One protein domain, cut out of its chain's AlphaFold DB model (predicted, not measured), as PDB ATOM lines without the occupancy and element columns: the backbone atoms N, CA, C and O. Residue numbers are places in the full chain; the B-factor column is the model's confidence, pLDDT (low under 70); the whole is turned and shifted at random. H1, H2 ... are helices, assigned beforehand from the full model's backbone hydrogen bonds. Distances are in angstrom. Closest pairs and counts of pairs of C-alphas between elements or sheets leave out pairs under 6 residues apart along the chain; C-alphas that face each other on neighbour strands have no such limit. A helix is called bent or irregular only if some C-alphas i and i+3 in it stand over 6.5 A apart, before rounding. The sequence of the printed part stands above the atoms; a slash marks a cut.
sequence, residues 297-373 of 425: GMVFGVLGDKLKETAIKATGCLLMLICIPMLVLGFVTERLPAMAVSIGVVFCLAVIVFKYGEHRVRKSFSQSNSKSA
ATOM      1  N   GLY A 297       7.764 -44.847  22.534       62.78
ATOM      2  CA  GLY A 297       6.853 -45.976  22.683       62.78
ATOM      3  C   GLY A 297       7.045 -46.749  23.987       62.78
ATOM      4  O   GLY A 297       6.066 -47.252  24.533       62.78
ATOM      5  N   MET A 298       8.269 -46.791  24.502       61.03
ATOM      6  CA  MET A 298       8.638 -47.439  25.756       61.03
ATOM      7  C   MET A 298       8.319 -46.544  26.954       61.03
ATOM      8  O   MET A 298       7.626 -46.983  27.867       61.03
ATOM      9  N   VAL A 299       8.671 -45.255  26.891       61.34
ATOM     10  CA  VAL A 299       8.308 -44.270  27.929       61.34
ATOM     11  C   VAL A 299       6.789 -44.146  28.062       61.34
ATOM     12  O   VAL A 299       6.252 -44.194  29.165       61.34
ATOM     13  N   PHE A 300       6.058 -44.077  26.945       62.84
ATOM     14  CA  PHE A 300       4.593 -44.126  26.956       62.84
ATOM     15  C   PHE A 300       4.033 -45.512  27.285       62.84
ATOM     16  O   PHE A 300       2.866 -45.602  27.651       62.84
ATOM     17  N   GLY A 301       4.813 -46.584  27.145       64.62
ATOM     18  CA  GLY A 301       4.450 -47.909  27.637       64.62
ATOM     19  C   GLY A 301       4.391 -47.911  29.161       64.62
ATOM     20  O   GLY A 301       3.346 -48.221  29.725       64.62
ATOM     21  N   VAL A 302       5.466 -47.441  29.798       61.53
ATOM     22  CA  VAL A 302       5.594 -47.331  31.260       61.53
ATOM     23  C   VAL A 302       4.597 -46.319  31.837       61.53
ATOM     24  O   VAL A 302       3.813 -46.661  32.722       61.53
ATOM     25  N   LEU A 303       4.525 -45.100  31.283       61.84
ATOM     26  CA  LEU A 303       3.501 -44.118  31.674       61.84
ATOM     27  C   LEU A 303       2.086 -44.607  31.364       61.84
ATOM     28  O   LEU A 303       1.143 -44.278  32.077       61.84
ATOM     29  N   GLY A 304       1.921 -45.363  30.282       68.38
ATOM     30  CA  GLY A 304       0.646 -45.930  29.878       68.38
ATOM     31  C   GLY A 304       0.145 -46.972  30.866       68.38
ATOM     32  O   GLY A 304      -1.062 -47.047  31.071       68.38
ATOM     33  N   ASP A 305       1.031 -47.745  31.486       67.50
ATOM     34  CA  ASP A 305       0.659 -48.724  32.505       67.50
ATOM     35  C   ASP A 305       0.256 -48.041  33.819       67.50
ATOM     36  O   ASP A 305      -0.828 -48.340  34.321       67.50
ATOM     37  N   LYS A 306       0.983 -47.005  34.264       69.19
ATOM     38  CA  LYS A 306       0.548 -46.161  35.397       69.19
ATOM     39  C   LYS A 306      -0.778 -45.442  35.115       69.19
ATOM     40  O   LYS A 306      -1.714 -45.517  35.904       69.19
ATOM     41  N   LEU A 307      -0.924 -44.814  33.944       72.94
ATOM     42  CA  LEU A 307      -2.179 -44.165  33.538       72.94
ATOM     43  C   LEU A 307      -3.338 -45.156  33.424       72.94
ATOM     44  O   LEU A 307      -4.474 -44.792  33.725       72.94
ATOM     45  N   LYS A 308      -3.091 -46.394  32.974       74.81
ATOM     46  CA  LYS A 308      -4.114 -47.448  32.985       74.81
ATOM     47  C   LYS A 308      -4.522 -47.762  34.410       74.81
ATOM     48  O   LYS A 308      -5.718 -47.871  34.647       74.81
ATOM     49  N   GLU A 309      -3.574 -47.890  35.326       77.38
ATOM     50  CA  GLU A 309      -3.864 -48.186  36.722       77.38
ATOM     51  C   GLU A 309      -4.693 -47.072  37.374       77.38
ATOM     52  O   GLU A 309      -5.791 -47.334  37.868       77.38
ATOM     53  N   THR A 310      -4.272 -45.809  37.243       77.00
ATOM     54  CA  THR A 310      -5.038 -44.652  37.734       77.00
ATOM     55  C   THR A 310      -6.416 -44.572  37.077       77.00
ATOM     56  O   THR A 310      -7.423 -44.328  37.745       77.00
ATOM     57  N   ALA A 311      -6.508 -44.811  35.765       76.62
ATOM     58  CA  ALA A 311      -7.784 -44.788  35.060       76.62
ATOM     59  C   ALA A 311      -8.699 -45.958  35.462       76.62
ATOM     60  O   ALA A 311      -9.918 -45.777  35.496       76.62
ATOM     61  N   ILE A 312      -8.152 -47.133  35.787       80.69
ATOM     62  CA  ILE A 312      -8.900 -48.275  36.327       80.69
ATOM     63  C   ILE A 312      -9.434 -47.929  37.720       80.69
ATOM     64  O   ILE A 312     -10.639 -48.078  37.928       80.69
ATOM     65  N   LYS A 313      -8.599 -47.381  38.618       80.56
ATOM     66  CA  LYS A 313      -9.002 -46.922  39.962       80.56
ATOM     67  C   LYS A 313     -10.124 -45.870  39.870       80.56
ATOM     68  O   LYS A 313     -11.203 -46.048  40.438       80.56
ATOM     69  N   ALA A 314      -9.950 -44.841  39.035       81.56
ATOM     70  CA  ALA A 314     -10.961 -43.802  38.809       81.56
ATOM     71  C   ALA A 314     -12.267 -44.347  38.194       81.56
ATOM     72  O   ALA A 314     -13.365 -43.947  38.589       81.56
ATOM     73  N   THR A 315     -12.174 -45.286  37.245       81.50
ATOM     74  CA  THR A 315     -13.354 -45.917  36.626       81.50
ATOM     75  C   THR A 315     -14.089 -46.817  37.621       81.50
ATOM     76  O   THR A 315     -15.320 -46.837  37.617       81.50
ATOM     77  N   GLY A 316     -13.361 -47.523  38.489       84.81
ATOM     78  CA  GLY A 316     -13.914 -48.325  39.580       84.81
ATOM     79  C   GLY A 316     -14.690 -47.472  40.582       84.81
ATOM     80  O   GLY A 316     -15.858 -47.759  40.849       84.81
ATOM     81  N   CYS A 317     -14.096 -46.368  41.045       88.50
ATOM     82  CA  CYS A 317     -14.754 -45.415  41.943       88.50
ATOM     83  C   CYS A 317     -16.023 -44.813  41.309       88.50
ATOM     84  O   CYS A 317     -17.102 -44.833  41.906       88.50
ATOM     85  N   LEU A 318     -15.946 -44.378  40.045       86.31
ATOM     86  CA  LEU A 318     -17.108 -43.863  39.316       86.31
ATOM     87  C   LEU A 318     -18.218 -44.919  39.168       86.31
ATOM     88  O   LEU A 318     -19.398 -44.606  39.339       86.31
ATOM     89  N   LEU A 319     -17.861 -46.170  38.858       89.94
ATOM     90  CA  LEU A 319     -18.818 -47.275  38.775       89.94
ATOM     91  C   LEU A 319     -19.490 -47.527  40.124       89.94
ATOM     92  O   LEU A 319     -20.711 -47.661  40.159       89.94
ATOM     93  N   MET A 320     -18.739 -47.523  41.224       91.12
ATOM     94  CA  MET A 320     -19.287 -47.676  42.574       91.12
ATOM     95  C   MET A 320     -20.279 -46.556  42.916       91.12
ATOM     96  O   MET A 320     -21.409 -46.845  43.321       91.12
ATOM     97  N   LEU A 321     -19.923 -45.296  42.644       91.00
ATOM     98  CA  LEU A 321     -20.800 -44.138  42.860       91.00
ATOM     99  C   LEU A 321     -22.103 -44.208  42.050       91.00
ATOM    100  O   LEU A 321     -23.137 -43.717  42.500       91.00
ATOM    101  N   ILE A 322     -22.085 -44.835  40.871       90.06
ATOM    102  CA  ILE A 322     -23.282 -45.019  40.038       90.06
ATOM    103  C   ILE A 322     -24.088 -46.253  40.476       90.06
ATOM    104  O   ILE A 322     -25.322 -46.221  40.497       90.06
ATOM    105  N   CYS A 323     -23.417 -47.351  40.827       90.56
ATOM    106  CA  CYS A 323     -24.053 -48.631  41.122       90.56
ATOM    107  C   CYS A 323     -24.673 -48.689  42.524       90.56
ATOM    108  O   CYS A 323     -25.748 -49.275  42.670       90.56
ATOM    109  N   ILE A 324     -24.071 -48.055  43.536       93.12
ATOM    110  CA  ILE A 324     -24.590 -48.067  44.916       93.12
ATOM    111  C   ILE A 324     -25.995 -47.438  45.003       93.12
ATOM    112  O   ILE A 324     -26.909 -48.116  45.485       93.12
ATOM    113  N   PRO A 325     -26.257 -46.221  44.480       92.94
ATOM    114  CA  PRO A 325     -27.603 -45.643  44.497       92.94
ATOM    115  C   PRO A 325     -28.630 -46.500  43.747       92.94
ATOM    116  O   PRO A 325     -29.785 -46.598  44.166       92.94
ATOM    117  N   MET A 326     -28.217 -47.160  42.657       91.31
ATOM    118  CA  MET A 326     -29.076 -48.086  41.917       91.31
ATOM    119  C   MET A 326     -29.430 -49.328  42.747       91.31
ATOM    120  O   MET A 326     -30.590 -49.744  42.750       91.31
ATOM    121  N   LEU A 327     -28.478 -49.901  43.485       90.69
ATOM    122  CA  LEU A 327     -28.746 -51.024  44.387       90.69
ATOM    123  C   LEU A 327     -29.695 -50.624  45.521       90.69
ATOM    124  O   LEU A 327     -30.679 -51.326  45.759       90.69
ATOM    125  N   VAL A 328     -29.461 -49.469  46.152       91.75
ATOM    126  CA  VAL A 328     -30.326 -48.936  47.220       91.75
ATOM    127  C   VAL A 328     -31.755 -48.732  46.708       91.75
ATOM    128  O   VAL A 328     -32.712 -49.196  47.330       91.75
ATOM    129  N   LEU A 329     -31.926 -48.116  45.535       91.19
ATOM    130  CA  LEU A 329     -33.244 -47.919  44.926       91.19
ATOM    131  C   LEU A 329     -33.919 -49.254  44.561       91.19
ATOM    132  O   LEU A 329     -35.131 -49.418  44.732       91.19
ATOM    133  N   GLY A 330     -33.146 -50.228  44.079       91.81
ATOM    134  CA  GLY A 330     -33.631 -51.577  43.783       91.81
ATOM    135  C   GLY A 330     -34.132 -52.323  45.009       91.81
ATOM    136  O   GLY A 330     -35.157 -53.003  44.931       91.81
ATOM    137  N   PHE A 331     -33.439 -52.151  46.134       93.31
ATOM    138  CA  PHE A 331     -33.828 -52.708  47.422       93.31
ATOM    139  C   PHE A 331     -35.128 -52.075  47.935       93.31
ATOM    140  O   PHE A 331     -36.074 -52.791  48.249       93.31
ATOM    141  N   VAL A 332     -35.224 -50.740  47.917       94.25
ATOM    142  CA  VAL A 332     -36.418 -49.996  48.367       94.25
ATOM    143  C   VAL A 332     -37.663 -50.310  47.525       94.25
ATOM    144  O   VAL A 332     -38.780 -50.271  48.032       94.25
ATOM    145  N   THR A 333     -37.494 -50.624  46.239       94.38
ATOM    146  CA  THR A 333     -38.610 -50.886  45.312       94.38
ATOM    147  C   THR A 333     -38.959 -52.368  45.139       94.38
ATOM    148  O   THR A 333     -39.858 -52.678  44.358       94.38
ATOM    149  N   GLU A 334     -38.253 -53.281  45.820       94.44
ATOM    150  CA  GLU A 334     -38.372 -54.745  45.671       94.44
ATOM    151  C   GLU A 334     -38.183 -55.248  44.220       94.44
ATOM    152  O   GLU A 334     -38.665 -56.314  43.829       94.44
ATOM    153  N   ARG A 335     -37.452 -54.496  43.382       95.50
ATOM    154  CA  ARG A 335     -37.204 -54.814  41.959       95.50
ATOM    155  C   ARG A 335     -35.746 -55.165  41.666       95.50
ATOM    156  O   ARG A 335     -35.204 -54.797  40.621       95.50
ATOM    157  N   LEU A 336     -35.119 -55.929  42.556       91.50
ATOM    158  CA  LEU A 336     -33.714 -56.337  42.435       91.50
ATOM    159  C   LEU A 336     -33.332 -56.956  41.072       91.50
ATOM    160  O   LEU A 336     -32.305 -56.548  40.529       91.50
ATOM    161  N   PRO A 337     -34.133 -57.848  40.444       92.38
ATOM    162  CA  PRO A 337     -33.748 -58.447  39.162       92.38
ATOM    163  C   PRO A 337     -33.608 -57.420  38.033       92.38
ATOM    164  O   PRO A 337     -32.718 -57.536  37.195       92.38
ATOM    165  N   ALA A 338     -34.466 -56.395  38.012       90.81
ATOM    166  CA  ALA A 338     -34.416 -55.350  36.994       90.81
ATOM    167  C   ALA A 338     -33.203 -54.429  37.193       90.81
ATOM    168  O   ALA A 338     -32.569 -54.031  36.219       90.81
ATOM    169  N   MET A 339     -32.848 -54.130  38.446       90.31
ATOM    170  CA  MET A 339     -31.692 -53.281  38.751       90.31
ATOM    171  C   MET A 339     -30.363 -53.991  38.491       90.31
ATOM    172  O   MET A 339     -29.445 -53.360  37.976       90.31
ATOM    173  N   ALA A 340     -30.277 -55.301  38.738       87.62
ATOM    174  CA  ALA A 340     -29.098 -56.093  38.383       87.62
ATOM    175  C   ALA A 340     -28.808 -56.048  36.870       87.62
ATOM    176  O   ALA A 340     -27.658 -55.885  36.462       87.62
ATOM    177  N   VAL A 341     -29.851 -56.119  36.032       92.81
ATOM    178  CA  VAL A 341     -29.712 -55.965  34.574       92.81
ATOM    179  C   VAL A 341     -29.214 -54.563  34.215       92.81
ATOM    180  O   VAL A 341     -28.289 -54.440  33.415       92.81
ATOM    181  N   SER A 342     -29.774 -53.512  34.823       89.06
ATOM    182  CA  SER A 342     -29.335 -52.129  34.587       89.06
ATOM    183  C   SER A 342     -27.865 -51.910  34.959       89.06
ATOM    184  O   SER A 342     -27.125 -51.326  34.172       89.06
ATOM    185  N   ILE A 343     -27.420 -52.431  36.106       91.12
ATOM    186  CA  ILE A 343     -26.017 -52.366  36.546       91.12
ATOM    187  C   ILE A 343     -25.106 -53.085  35.548       91.12
ATOM    188  O   ILE A 343     -24.106 -52.515  35.117       91.12
ATOM    189  N   GLY A 344     -25.483 -54.288  35.105       91.69
ATOM    190  CA  GLY A 344     -24.729 -55.021  34.086       91.69
ATOM    191  C   GLY A 344     -24.595 -54.245  32.769       91.69
ATOM    192  O   GLY A 344     -23.531 -54.248  32.155       91.69
ATOM    193  N   VAL A 345     -25.641 -53.524  32.350       92.81
ATOM    194  CA  VAL A 345     -25.598 -52.666  31.153       92.81
ATOM    195  C   VAL A 345     -24.660 -51.473  31.347       92.81
ATOM    196  O   VAL A 345     -23.864 -51.190  30.452       92.81
ATOM    197  N   VAL A 346     -24.719 -50.795  32.497       89.81
ATOM    198  CA  VAL A 346     -23.823 -49.668  32.819       89.81
ATOM    199  C   VAL A 346     -22.366 -50.126  32.839       89.81
ATOM    200  O   VAL A 346     -21.523 -49.485  32.216       89.81
ATOM    201  N   PHE A 347     -22.079 -51.269  33.467       91.31
ATOM    202  CA  PHE A 347     -20.738 -51.847  33.510       91.31
ATOM    203  C   PHE A 347     -20.212 -52.175  32.106       91.31
ATOM    204  O   PHE A 347     -19.127 -51.736  31.723       91.31
ATOM    205  N   CYS A 348     -21.007 -52.873  31.287       92.12
ATOM    206  CA  CYS A 348     -20.647 -53.163  29.898       92.12
ATOM    207  C   CYS A 348     -20.395 -51.885  29.082       92.12
ATOM    208  O   CYS A 348     -19.446 -51.837  28.300       92.12
ATOM    209  N   LEU A 349     -21.212 -50.841  29.262       90.50
ATOM    210  CA  LEU A 349     -21.017 -49.553  28.592       90.50
ATOM    211  C   LEU A 349     -19.723 -48.866  29.035       90.50
ATOM    212  O   LEU A 349     -18.989 -48.386  28.174       90.50
ATOM    213  N   ALA A 350     -19.414 -48.859  30.332       88.00
ATOM    214  CA  ALA A 350     -18.173 -48.293  30.858       88.00
ATOM    215  C   ALA A 350     -16.941 -48.993  30.259       88.00
ATOM    216  O   ALA A 350     -16.053 -48.326  29.731       88.00
ATOM    217  N   VAL A 351     -16.938 -50.333  30.220       87.44
ATOM    218  CA  VAL A 351     -15.856 -51.123  29.602       87.44
ATOM    219  C   VAL A 351     -15.711 -50.813  28.109       87.44
ATOM    220  O   VAL A 351     -14.593 -50.669  27.614       87.44
ATOM    221  N   ILE A 352     -16.822 -50.676  27.375       91.25
ATOM    222  CA  ILE A 352     -16.796 -50.330  25.945       91.25
ATOM    223  C   ILE A 352     -16.232 -48.921  25.728       91.25
ATOM    224  O   ILE A 352     -15.388 -48.742  24.850       91.25
ATOM    225  N   VAL A 353     -16.676 -47.929  26.506       87.56
ATOM    226  CA  VAL A 353     -16.183 -46.543  26.415       87.56
ATOM    227  C   VAL A 353     -14.691 -46.490  26.725       87.56
ATOM    228  O   VAL A 353     -13.940 -45.877  25.967       87.56
ATOM    229  N   PHE A 354     -14.250 -47.197  27.766       84.44
ATOM    230  CA  PHE A 354     -12.842 -47.301  28.130       84.44
ATOM    231  C   PHE A 354     -12.010 -47.938  27.008       84.44
ATOM    232  O   PHE A 354     -11.052 -47.333  26.526       84.44
ATOM    233  N   LYS A 355     -12.424 -49.106  26.496       85.31
ATOM    234  CA  LYS A 355     -11.743 -49.786  25.377       85.31
ATOM    235  C   LYS A 355     -11.724 -48.946  24.101       85.31
ATOM    236  O   LYS A 355     -10.752 -48.984  23.347       85.31
ATOM    237  N   TYR A 356     -12.781 -48.176  23.850       89.38
ATOM    238  CA  TYR A 356     -12.835 -47.249  22.724       89.38
ATOM    239  C   TYR A 356     -11.869 -46.070  22.909       89.38
ATOM    240  O   TYR A 356     -11.177 -45.705  21.956       89.38
ATOM    241  N   GLY A 357     -11.781 -45.509  24.119       85.06
ATOM    242  CA  GLY A 357     -10.799 -44.489  24.491       85.06
ATOM    243  C   GLY A 357      -9.368 -44.983  24.296       85.06
ATOM    244  O   GLY A 357      -8.612 -44.367  23.545       85.06
ATOM    245  N   GLU A 358      -9.038 -46.151  24.855       80.75
ATOM    246  CA  GLU A 358      -7.739 -46.824  24.704       80.75
ATOM    247  C   GLU A 358      -7.384 -47.011  23.220       80.75
ATOM    248  O   GLU A 358      -6.307 -46.622  22.759       80.75
ATOM    249  N   HIS A 359      -8.319 -47.546  22.428       84.06
ATOM    250  CA  HIS A 359      -8.091 -47.766  21.006       84.06
ATOM    251  C   HIS A 359      -7.905 -46.453  20.233       84.06
ATOM    252  O   HIS A 359      -7.061 -46.378  19.337       84.06
ATOM    253  N   ARG A 360      -8.665 -45.403  20.572       83.31
ATOM    254  CA  ARG A 360      -8.567 -44.087  19.932       83.31
ATOM    255  C   ARG A 360      -7.245 -43.402  20.252       83.31
ATOM    256  O   ARG A 360      -6.625 -42.873  19.333       83.31
ATOM    257  N   VAL A 361      -6.806 -43.440  21.508       77.25
ATOM    258  CA  VAL A 361      -5.512 -42.901  21.945       77.25
ATOM    259  C   VAL A 361      -4.384 -43.643  21.228       77.25
ATOM    260  O   VAL A 361      -3.596 -43.018  20.521       77.25
ATOM    261  N   ARG A 362      -4.397 -44.984  21.251       77.38
ATOM    262  CA  ARG A 362      -3.414 -45.817  20.537       77.38
ATOM    263  C   ARG A 362      -3.387 -45.546  19.031       77.38
ATOM    264  O   ARG A 362      -2.318 -45.515  18.425       77.38
ATOM    265  N   LYS A 363      -4.552 -45.322  18.412       80.25
ATOM    266  CA  LYS A 363      -4.661 -44.969  16.989       80.25
ATOM    267  C   LYS A 363      -4.171 -43.549  16.696       80.25
ATOM    268  O   LYS A 363      -3.568 -43.336  15.653       80.25
ATOM    269  N   SER A 364      -4.407 -42.586  17.585       74.88
ATOM    270  CA  SER A 364      -3.896 -41.216  17.444       74.88
ATOM    271  C   SER A 364      -2.368 -41.180  17.539       74.88
ATOM    272  O   SER A 364      -1.712 -40.498  16.751       74.88
ATOM    273  N   PHE A 365      -1.786 -41.982  18.434       70.06
ATOM    274  CA  PHE A 365      -0.336 -42.143  18.539       70.06
ATOM    275  C   PHE A 365       0.260 -42.865  17.327       70.06
ATOM    276  O   PHE A 365       1.210 -42.373  16.727       70.06
ATOM    277  N   SER A 366      -0.342 -43.964  16.858       69.75
ATOM    278  CA  SER A 366       0.152 -44.631  15.645       69.75
ATOM    279  C   SER A 366      -0.012 -43.771  14.386       69.75
ATOM    280  O   SER A 366       0.821 -43.829  13.481       69.75
ATOM    281  N   GLN A 367      -1.040 -42.916  14.321       71.81
ATOM    282  CA  GLN A 367      -1.241 -41.979  13.213       71.81
ATOM    283  C   GLN A 367      -0.308 -40.763  13.258       71.81
ATOM    284  O   GLN A 367       0.117 -40.308  12.198       71.81
ATOM    285  N   SER A 368       0.036 -40.243  14.439       62.34
ATOM    286  CA  SER A 368       1.025 -39.159  14.576       62.34
ATOM    287  C   SER A 368       2.447 -39.649  14.292       62.34
ATOM    288  O   SER A 368       3.172 -38.977  13.555       62.34
ATOM    289  N   ASN A 369       2.798 -40.865  14.728       57.03
ATOM    290  CA  ASN A 369       4.055 -41.501  14.328       57.03
ATOM    291  C   ASN A 369       4.100 -41.792  12.822       57.03
ATOM    292  O   ASN A 369       5.085 -41.472  12.166       57.03
ATOM    293  N   SER A 370       3.029 -42.328  12.229       54.91
ATOM    294  CA  SER A 370       3.032 -42.661  10.792       54.91
ATOM    295  C   SER A 370       2.948 -41.452   9.856       54.91
ATOM    296  O   SER A 370       3.461 -41.527   8.743       54.91
ATOM    297  N   LYS A 371       2.356 -40.322  10.275       58.59
ATOM    298  CA  LYS A 371       2.396 -39.076   9.484       58.59
ATOM    299  C   LYS A 371       3.761 -38.389   9.510       58.59
ATOM    300  O   LYS A 371       4.091 -37.734   8.529       58.59
ATOM    301  N   SER A 372       4.554 -38.575  10.567       53.59
ATOM    302  CA  SER A 372       5.967 -38.157  10.587       53.59
ATOM    303  C   SER A 372       6.891 -39.172   9.898       53.59
ATOM    304  O   SER A 372       7.969 -38.804   9.449       53.59
ATOM    305  N   ALA A 373       6.453 -40.428   9.758       46.91
ATOM    306  CA  ALA A 373       7.189 -41.521   9.111       46.91
ATOM    307  C   ALA A 373       6.788 -41.773   7.640       46.91
ATOM    308  O   ALA A 373       7.127 -42.804   7.060       46.91
TER     309      ALA A 373
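This is residues 297 to 373 of the 425 residues of an uncharacterized protein of Planctomycetaceae bacterium (UniProt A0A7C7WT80). Look for a long helical hairpin: helix H1 runs out, a tight turn at residues 333 to 335 folds the chain back, and helix H2 returns beside it. The two touch along the part nearer the turn, residues 315 to 330 of H1 and 336 to 350 of H2, and residues 359 to 364 of H2 stand free. The printed part has 77 residues with two named helices, H1 then H2, no named strand, and the class is all helix. It is only just extended, close to loose, with a radius of gyration of the C-alphas of 17.7 A, and spans 60 by 20 by 11 A, only just a rod.

Begin with H1, residues 297 to 332, which has a kink of 28 degrees near residue 304. After it comes H2, residues 336 to 372, and the two form a helical hairpin. They touch, and the closest C-alphas, those of Gly 330 and Leu 336, are 4.9 A apart. Their lines stand at a shallow tilt of 19 degrees, opposite ways. In H2 every O i to N i+4 pair is within hydrogen-bond range, in H1 30 of 32.

Find C-alpha 297 at (6.853, -45.976, 22.683); from there H1 runs 50.5 A to C-alpha 332 at (-36.418, -49.996, 48.367). H1 is neither bent nor irregular, but only just: C-alphas 322 and 325 are 6.2 A apart. From C-alpha 336, H2 runs 54.0 A to C-alpha 372 at (5.967, -38.157, 10.587).

The two C-alphas farthest apart, those of Glu 334 and Ala 373, are 59.9 A apart. The printed part has no cut. The mean pLDDT of the printed part is 81.1; look for values under 70 at residues 297 to 306, 366 and 368 to 373.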